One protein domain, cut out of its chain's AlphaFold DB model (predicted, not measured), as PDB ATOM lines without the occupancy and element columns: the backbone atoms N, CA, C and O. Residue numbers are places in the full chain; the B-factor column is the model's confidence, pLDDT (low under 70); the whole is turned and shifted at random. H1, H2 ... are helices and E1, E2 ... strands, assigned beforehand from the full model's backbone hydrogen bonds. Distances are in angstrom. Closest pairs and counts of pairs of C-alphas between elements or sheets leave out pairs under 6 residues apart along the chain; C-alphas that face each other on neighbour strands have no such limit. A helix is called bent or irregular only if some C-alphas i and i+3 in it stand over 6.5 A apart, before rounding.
ATOM      1  N   THR A   7     208.053 236.116 208.348       95.00
ATOM      2  CA  THR A   7     208.094 236.141 209.809       95.00
ATOM      3  C   THR A   7     208.360 237.545 210.325       95.00
ATOM      4  O   THR A   7     209.026 238.340 209.657       95.00
ATOM      5  N   VAL A   8     207.837 237.838 211.512       94.38
ATOM      6  CA  VAL A   8     207.931 239.142 212.168       94.38
ATOM      7  C   VAL A   8     208.527 239.025 213.561       94.38
ATOM      8  O   VAL A   8     208.219 238.090 214.301       94.38
ATOM      9  N   ASP A   9     209.375 239.990 213.897       94.56
ATOM     10  CA  ASP A   9     209.833 240.239 215.261       94.56
ATOM     11  C   ASP A   9     208.944 241.306 215.890       94.56
ATOM     12  O   ASP A   9     208.678 242.333 215.252       94.56
ATOM     13  N   ILE A  10     208.473 241.061 217.110       95.12
ATOM     14  CA  ILE A  10     207.539 241.947 217.806       95.12
ATOM     15  C   ILE A  10     208.054 242.293 219.199       95.12
ATOM     16  O   ILE A  10     208.610 241.439 219.889       95.12
ATOM     17  N   ASP A  11     207.856 243.540 219.623       93.75
ATOM     18  CA  ASP A  11     208.148 243.942 221.000       93.75
ATOM     19  C   ASP A  11     207.001 243.594 221.968       93.75
ATOM     20  O   ASP A  11     205.959 243.045 221.597       93.75
ATOM     21  N   SER A  12     207.192 243.936 223.245       92.44
ATOM     22  CA  SER A  12     206.193 243.744 224.302       92.44
ATOM     23  C   SER A  12     204.898 244.538 224.099       92.44
ATOM     24  O   SER A  12     203.902 244.238 224.754       92.44
ATOM     25  N   GLU A  13     204.901 245.552 223.231       93.81
ATOM     26  CA  GLU A  13     203.733 246.367 222.874       93.81
ATOM     27  C   GLU A  13     203.101 245.913 221.546       93.81
ATOM     28  O   GLU A  13     202.210 246.580 221.019       93.81
ATOM     29  N   MET A  14     203.511 244.750 221.022       93.56
ATOM     30  CA  MET A  14     203.063 244.176 219.749       93.56
ATOM     31  C   MET A  14     203.480 244.983 218.515       93.56
ATOM     32  O   MET A  14     202.945 244.757 217.425       93.56
ATOM     33  N   LYS A  15     204.425 245.912 218.639       94.88
ATOM     34  CA  LYS A  15     204.949 246.644 217.489       94.88
ATOM     35  C   LYS A  15     205.856 245.734 216.675       94.88
ATOM     36  O   LYS A  15     206.689 245.026 217.232       94.88
ATOM     37  N   VAL A  16     205.720 245.774 215.352       94.56
ATOM     38  CA  VAL A  16     206.612 245.033 214.456       94.56
ATOM     39  C   VAL A  16     207.937 245.784 214.358       94.56
ATOM     40  O   VAL A  16     207.966 246.945 213.955       94.56
ATOM     41  N   ILE A  17     209.031 245.124 214.739       94.00
ATOM     42  CA  ILE A  17     210.387 245.694 214.719       94.00
ATOM     43  C   ILE A  17     211.115 245.277 213.443       94.00
ATOM     44  O   ILE A  17     211.803 246.077 212.809       94.00
ATOM     45  N   HIS A  18     210.948 244.013 213.055       93.06
ATOM     46  CA  HIS A  18     211.625 243.431 211.908       93.06
ATOM     47  C   HIS A  18     210.711 242.488 211.133       93.06
ATOM     48  O   HIS A  18     209.817 241.855 211.695       93.06
ATOM     49  N   PHE A  19     210.977 242.368 209.835       93.44
ATOM     50  CA  PHE A  19     210.253 241.500 208.918       93.44
ATOM     51  C   PHE A  19     211.249 240.730 208.052       93.44
ATOM     52  O   PHE A  19     212.198 241.304 207.517       93.44
ATOM     53  N   LYS A  20     211.036 239.423 207.894       92.94
ATOM     54  CA  LYS A  20     211.840 238.570 207.009       92.94
ATOM     55  C   LYS A  20     210.953 237.659 206.187       92.94
ATOM     56  O   LYS A  20     210.118 236.949 206.735       92.94
ATOM     57  N   ASN A  21     211.170 237.622 204.879       92.06
ATOM     58  CA  ASN A  21     210.426 236.746 203.986       92.06
ATOM     59  C   ASN A  21     211.174 235.422 203.753       92.06
ATOM     60  O   ASN A  21     212.236 235.446 203.136       92.06
ATOM     61  N   LYS A  22     210.612 234.289 204.211       91.19
ATOM     62  CA  LYS A  22     211.098 232.922 203.922       91.19
ATOM     63  C   LYS A  22     212.604 232.745 204.171       91.19
ATOM     64  O   LYS A  22     213.335 232.219 203.333       91.19
ATOM     65  N   ASP A  23     213.075 233.221 205.321       90.62
ATOM     66  CA  ASP A  23     214.492 233.241 205.688       90.62
ATOM     67  C   ASP A  23     214.783 232.170 206.759       90.62
ATOM     68  O   ASP A  23     214.081 232.135 207.770       90.62
ATOM     69  N   PRO A  24     215.824 231.325 206.614       91.12
ATOM     70  CA  PRO A  24     216.223 230.346 207.637       91.12
ATOM     71  C   PRO A  24     216.481 230.940 209.029       91.12
ATOM     72  O   PRO A  24     216.327 230.260 210.042       91.12
ATOM     73  N   LYS A  25     216.866 232.218 209.090       92.88
ATOM     74  CA  LYS A  25     217.072 233.015 210.307       92.88
ATOM     75  C   LYS A  25     215.894 233.965 210.567       92.88
ATOM     76  O   LYS A  25     216.106 235.084 211.049       92.88
ATOM     77  N   GLY A  26     214.687 233.569 210.165       90.88
ATOM     78  CA  GLY A  26     213.439 234.272 210.452       90.88
ATOM     79  C   GLY A  26     213.070 234.265 211.937       90.88
ATOM     80  O   GLY A  26     213.795 233.733 212.778       90.88
ATOM     81  N   TYR A  27     211.940 234.886 212.246       93.88
ATOM     82  CA  TYR A  27     211.464 235.134 213.607       93.88
ATOM     83  C   TYR A  27     210.403 234.122 214.058       93.88
ATOM     84  O   TYR A  27     209.971 233.259 213.289       93.88
ATOM     85  N   GLU A  28     209.987 234.230 215.321       90.62
ATOM     86  CA  GLU A  28     209.029 233.319 215.959       90.62
ATOM     87  C   GLU A  28     207.608 233.438 215.388       90.62
ATOM     88  O   GLU A  28     206.909 232.436 215.263       90.62
ATOM     89  N   TYR A  29     207.169 234.634 214.998       93.50
ATOM     90  CA  TYR A  29     205.791 234.849 214.559       93.50
ATOM     91  C   TYR A  29     205.680 234.819 213.038       93.50
ATOM     92  O   TYR A  29     206.349 235.581 212.345       93.50
ATOM     93  N   ALA A  30     204.804 233.965 212.503       93.81
ATOM     94  CA  ALA A  30     204.503 233.911 211.074       93.81
ATOM     95  C   ALA A  30     203.444 234.955 210.677       93.81
ATOM     96  O   ALA A  30     202.418 235.107 211.342       93.81
ATOM     97  N   PHE A  31     203.662 235.640 209.554       92.94
ATOM     98  CA  PHE A  31     202.657 236.495 208.934       92.94
ATOM     99  C   PHE A  31     201.672 235.642 208.126       92.94
ATOM    100  O   PHE A  31     202.031 235.046 207.114       92.94
ATOM    101  N   ILE A  32     200.412 235.619 208.560       91.38
ATOM    102  CA  ILE A  32     199.363 234.744 208.008       91.38
ATOM    103  C   ILE A  32     198.696 235.289 206.731       91.38
ATOM    104  O   ILE A  32     197.666 234.778 206.302       91.38
ATOM    105  N   GLY A  33     199.223 236.372 206.148       88.62
ATOM    106  CA  GLY A  33     198.640 237.015 204.962       88.62
ATOM    107  C   GLY A  33     197.404 237.880 205.239       88.62
ATOM    108  O   GLY A  33     196.770 238.356 204.302       88.62
ATOM    109  N   LEU A  34     197.065 238.115 206.511       89.94
ATOM    110  CA  LEU A  34     195.977 238.997 206.927       89.94
ATOM    111  C   LEU A  34     196.550 240.305 207.477       89.94
ATOM    112  O   LEU A  34     197.201 240.309 208.520       89.94
ATOM    113  N   CYS A  35     196.279 241.419 206.805       90.81
ATOM    114  CA  CYS A  35     196.655 242.748 207.277       90.81
ATOM    115  C   CYS A  35     195.589 243.785 206.913       90.81
ATOM    116  O   CYS A  35     194.834 243.613 205.957       90.81
ATOM    117  N   ALA A  36     195.541 244.864 207.691       91.38
ATOM    118  CA  ALA A  36     194.808 246.073 207.352       91.38
ATOM    119  C   ALA A  36     195.833 247.174 207.068       91.38
ATOM    120  O   ALA A  36     196.716 247.417 207.888       91.38
ATOM    121  N   ILE A  37     195.724 247.814 205.906       91.00
ATOM    122  CA  ILE A  37     196.667 248.839 205.455       91.00
ATOM    123  C   ILE A  37     195.909 250.161 205.390       91.00
ATOM    124  O   ILE A  37     195.085 250.363 204.500       91.00
ATOM    125  N   LEU A  38     196.167 251.038 206.358       89.69
ATOM    126  CA  LEU A  38     195.604 252.392 206.385       89.69
ATOM    127  C   LEU A  38     196.532 253.388 205.679       89.69
ATOM    128  O   LEU A  38     196.062 254.222 204.914       89.69
ATOM    129  N   ASP A  39     197.846 253.228 205.853       89.94
ATOM    130  CA  ASP A  39     198.886 254.023 205.191       89.94
ATOM    131  C   ASP A  39     199.197 253.469 203.784       89.94
ATOM    132  O   ASP A  39     200.318 253.055 203.474       89.94
ATOM    133  N   TYR A  40     198.173 253.388 202.928       92.31
ATOM    134  CA  TYR A  40     198.255 252.695 201.634       92.31
ATOM    135  C   TYR A  40     199.282 253.309 200.673       92.31
ATOM    136  O   TYR A  40     199.916 252.569 199.924       92.31
ATOM    137  N   ASP A  41     199.503 254.626 200.711       93.94
ATOM    138  CA  ASP A  41     200.503 255.287 199.861       93.94
ATOM    139  C   ASP A  41     201.923 254.800 200.182       93.94
ATOM    140  O   ASP A  41     202.694 254.469 199.280       93.94
ATOM    141  N   VAL A  42     202.246 254.673 201.475       92.38
ATOM    142  CA  VAL A  42     203.539 254.155 201.950       92.38
ATOM    143  C   VAL A  42     203.699 252.688 201.561       92.38
ATOM    144  O   VAL A  42     204.769 252.271 201.116       92.38
ATOM    145  N   PHE A  43     202.624 251.905 201.686       93.56
ATOM    146  CA  PHE A  43     202.614 250.504 201.284       93.56
ATOM    147  C   PHE A  43     202.921 250.328 199.791       93.56
ATOM    148  O   PHE A  43     203.826 249.567 199.447       93.56
ATOM    149  N   TRP A  44     202.215 251.038 198.905       92.94
ATOM    150  CA  TRP A  44     202.397 250.892 197.457       92.94
ATOM    151  C   TRP A  44     203.739 251.442 196.966       92.94
ATOM    152  O   TRP A  44     204.357 250.824 196.098       92.94
ATOM    153  N   ASP A  45     204.224 252.548 197.538       93.44
ATOM    154  CA  ASP A  45     205.549 253.101 197.229       93.44
ATOM    155  C   ASP A  45     206.670 252.123 197.624       93.44
ATOM    156  O   ASP A  45     207.562 251.834 196.822       93.44
ATOM    157  N   ASN A  46     206.598 251.538 198.825       91.75
ATOM    158  CA  ASN A  46     207.570 250.531 199.259       91.75
ATOM    159  C   ASN A  46     207.470 249.238 198.457       91.75
ATOM    160  O   ASN A  46     208.501 248.703 198.050       91.75
ATOM    161  N   LEU A  47     206.256 248.763 198.169       92.06
ATOM    162  CA  LEU A  47     206.068 247.590 197.323       92.06
ATOM    163  C   LEU A  47     206.701 247.813 195.949       92.06
ATOM    164  O   LEU A  47     207.476 246.976 195.506       92.06
ATOM    165  N   GLY A  48     206.431 248.950 195.301       90.12
ATOM    166  CA  GLY A  48     206.971 249.271 193.978       90.12
ATOM    167  C   GLY A  48     208.502 249.297 193.929       90.12
ATOM    168  O   GLY A  48     209.085 248.877 192.931       90.12
ATOM    169  N   ARG A  49     209.162 249.738 195.008       88.75
ATOM    170  CA  ARG A  49     210.631 249.734 195.114       88.75
ATOM    171  C   ARG A  49     211.213 248.355 195.414       88.75
ATOM    172  O   ARG A  49     212.279 248.025 194.899       88.75
ATOM    173  N   ASN A  50     210.528 247.572 196.244       87.00
ATOM    174  CA  ASN A  50     211.050 246.317 196.785       87.00
ATOM    175  C   ASN A  50     210.632 245.078 195.989       87.00
ATOM    176  O   ASN A  50     211.163 243.995 196.242       87.00
ATOM    177  N   LEU A  51     209.716 245.223 195.026       85.06
ATOM    178  CA  LEU A  51     209.168 244.122 194.244       85.06
ATOM    179  C   LEU A  51     210.270 243.369 193.492       85.06
ATOM    180  O   LEU A  51     210.824 243.865 192.509       85.06
ATOM    181  N   LYS A  52     210.561 242.138 193.914       72.00
ATOM    182  CA  LYS A  52     211.512 241.270 193.192       72.00
ATOM    183  C   LYS A  52     210.818 240.152 192.434       72.00
ATOM    184  O   LYS A  52     211.210 239.835 191.314       72.00
ATOM    185  N   LYS A  53     209.808 239.534 193.051       72.38
ATOM    186  CA  LYS A  53     209.116 238.346 192.514       72.38
ATOM    187  C   LYS A  53     207.588 238.448 192.535       72.38
ATOM    188  O   LYS A  53     206.920 237.453 192.277       72.38
ATOM    189  N   GLY A  54     207.036 239.632 192.808       76.56
ATOM    190  CA  GLY A  54     205.587 239.852 192.786       76.56
ATOM    191  C   GLY A  54     204.857 239.489 194.083       76.56
ATOM    192  O   GLY A  54     203.636 239.379 194.063       76.56
ATOM    193  N   GLU A  55     205.562 239.278 195.200       84.19
ATOM    194  CA  GLU A  55     204.921 238.967 196.480       84.19
ATOM    195  C   GLU A  55     204.555 240.262 197.228       84.19
ATOM    196  O   GLU A  55     205.394 241.139 197.418       84.19
ATOM    197  N   LEU A  56     203.307 240.380 197.702       87.56
ATOM    198  CA  LEU A  56     202.823 241.573 198.425       87.56
ATOM    199  C   LEU A  56     203.608 241.869 199.712       87.56
ATOM    200  O   LEU A  56     203.638 243.004 200.180       87.56
ATOM    201  N   VAL A  57     204.250 240.849 200.280       89.88
ATOM    202  CA  VAL A  57     205.050 240.961 201.503       89.88
ATOM    203  C   VAL A  57     206.334 241.771 201.325       89.88
ATOM    204  O   VAL A  57     206.871 242.259 202.317       89.88
ATOM    205  N   ASP A  58     206.791 241.980 200.084       90.31
ATOM    206  CA  ASP A  58     207.969 242.805 199.787       90.31
ATOM    207  C   ASP A  58     207.771 244.268 200.248       90.31
ATOM    208  O   ASP A  58     208.741 244.972 200.542       90.31
ATOM    209  N   ALA A  59     206.518 244.716 200.402       91.25
ATOM    210  CA  ALA A  59     206.180 246.026 200.952       91.25
ATOM    211  C   ALA A  59     206.701 246.246 202.382       91.25
ATOM    212  O   ALA A  59     206.966 247.385 202.760       91.25
ATOM    213  N   PHE A  60     206.852 245.178 203.171       91.62
ATOM    214  CA  PHE A  60     207.154 245.251 204.603       91.62
ATOM    215  C   PHE A  60     208.635 245.047 204.943       91.62
ATOM    216  O   PHE A  60     208.976 245.018 206.119       91.62
ATOM    217  N   ILE A  61     209.525 244.906 203.953       87.06
ATOM    218  CA  ILE A  61     210.967 244.704 204.196       87.06
ATOM    219  C   ILE A  61     211.575 245.881 204.980       87.06
ATOM    220  O   ILE A  61     212.403 245.669 205.862       87.06
ATOM    221  N   GLU A  62     211.131 247.105 204.685       89.44
ATOM    222  CA  GLU A  62     211.553 248.346 205.350       89.44
ATOM    223  C   GLU A  62     210.522 248.747 206.421       89.44
ATOM    224  O   GLU A  62     209.786 249.729 206.279       89.44
ATOM    225  N   VAL A  63     210.422 247.934 207.477       90.69
ATOM    226  CA  VAL A  63     209.448 248.086 208.577       90.69
ATOM    227  C   VAL A  63     209.477 249.485 209.199       90.69
ATOM    228  O   VAL A  63     208.437 250.013 209.585       90.69
ATOM    229  N   GLU A  64     210.643 250.126 209.252       90.75
ATOM    230  CA  GLU A  64     210.846 251.465 209.806       90.75
ATOM    231  C   GLU A  64     210.006 252.556 209.124       90.75
ATOM    232  O   GLU A  64     209.739 253.595 209.730       90.75
ATOM    233  N   LYS A  65     209.546 252.318 207.891       90.81
ATOM    234  CA  LYS A  65     208.643 253.227 207.174       90.81
ATOM    235  C   LYS A  65     207.190 253.126 207.628       90.81
ATOM    236  O   LYS A  65     206.392 253.986 207.263       90.81
ATOM    237  N   PHE A  66     206.856 252.129 208.441       91.50
ATOM    238  CA  PHE A  66     205.533 251.930 209.022       91.50
ATOM    239  C   PHE A  66     205.601 252.110 210.549       91.50
ATOM    240  O   PHE A  66     205.560 251.134 211.300       91.50
TER     241      PHE A  66
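What this domain is: This is residues 7 to 66 of the 381 residues of an uncharacterized protein of marine sediment metagenome (UniProt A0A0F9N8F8). A two-stranded hairpin, E1 and E2, makes one side of the domain and the helix H1 the other, with the short helix H2 between them. The stretch of residues 22 to 39, with no named element, folds back beside E1, where residues 29 to 30 pair with residues 7 to 8, and then crosses over to H1. The printed part has 60 residues, with two named strands followed by two named helices in the order E1, E2, H1, H2; the sheet is antiparallel and the class is mixed, helices and strands, with under half of the residues in named elements. The whole is compact, with a radius of gyration of the C-alphas of 11.4 A, and rounded, spanning 28 by 25 by 19 A.

Where its parts are: E2, residues 16 to 21, is 13.9 A long from first to last C-alpha. E1, residues 7 to 10, measures 9.9 A and begins at C-alpha 7 at (208.094, 236.141, 209.809). H1, residues 40 to 50, is 15.1 A long, from C-alpha 40 at (198.255, 252.695, 201.634). H2, residues 56 to 60, measures 8.4 A and ends at C-alpha 60 at (207.154, 245.251, 204.603). H2 is neither bent nor irregular, but only just: C-alphas 56 and 59 are 6.1 A apart.

How they stand to each other: E1 and E2 form an antiparallel hairpin, at 168 degrees between their directions. N 7 and O 20 are 2.7 A apart and N 9 and O 18 2.9 A, within hydrogen-bond range. The closest C-alphas of E2 and H2, those of Phe 19 and Phe 60, are 6.5 A apart. H1 and H2 touch, with the closest C-alphas, those of Leu 47 and Ala 59, 4.0 A apart. E1 is apart from H1 and from H2. In H1 every O i to N i+4 pair is within hydrogen-bond range; in H2 0 of 1 is, but 2 of 2 O i to N i+3 pairs are.

The domain as a whole: The two C-alphas farthest apart, those of Ser 12 and Lys 53, are 32.4 A from each other. The printed part has no cut. The link from E2 to H1, 18 residues, is long; those from E1 to E2 and from H1 to H2 are tight. The mean pLDDT of the printed part is 90.7, and no printed residue is under 70.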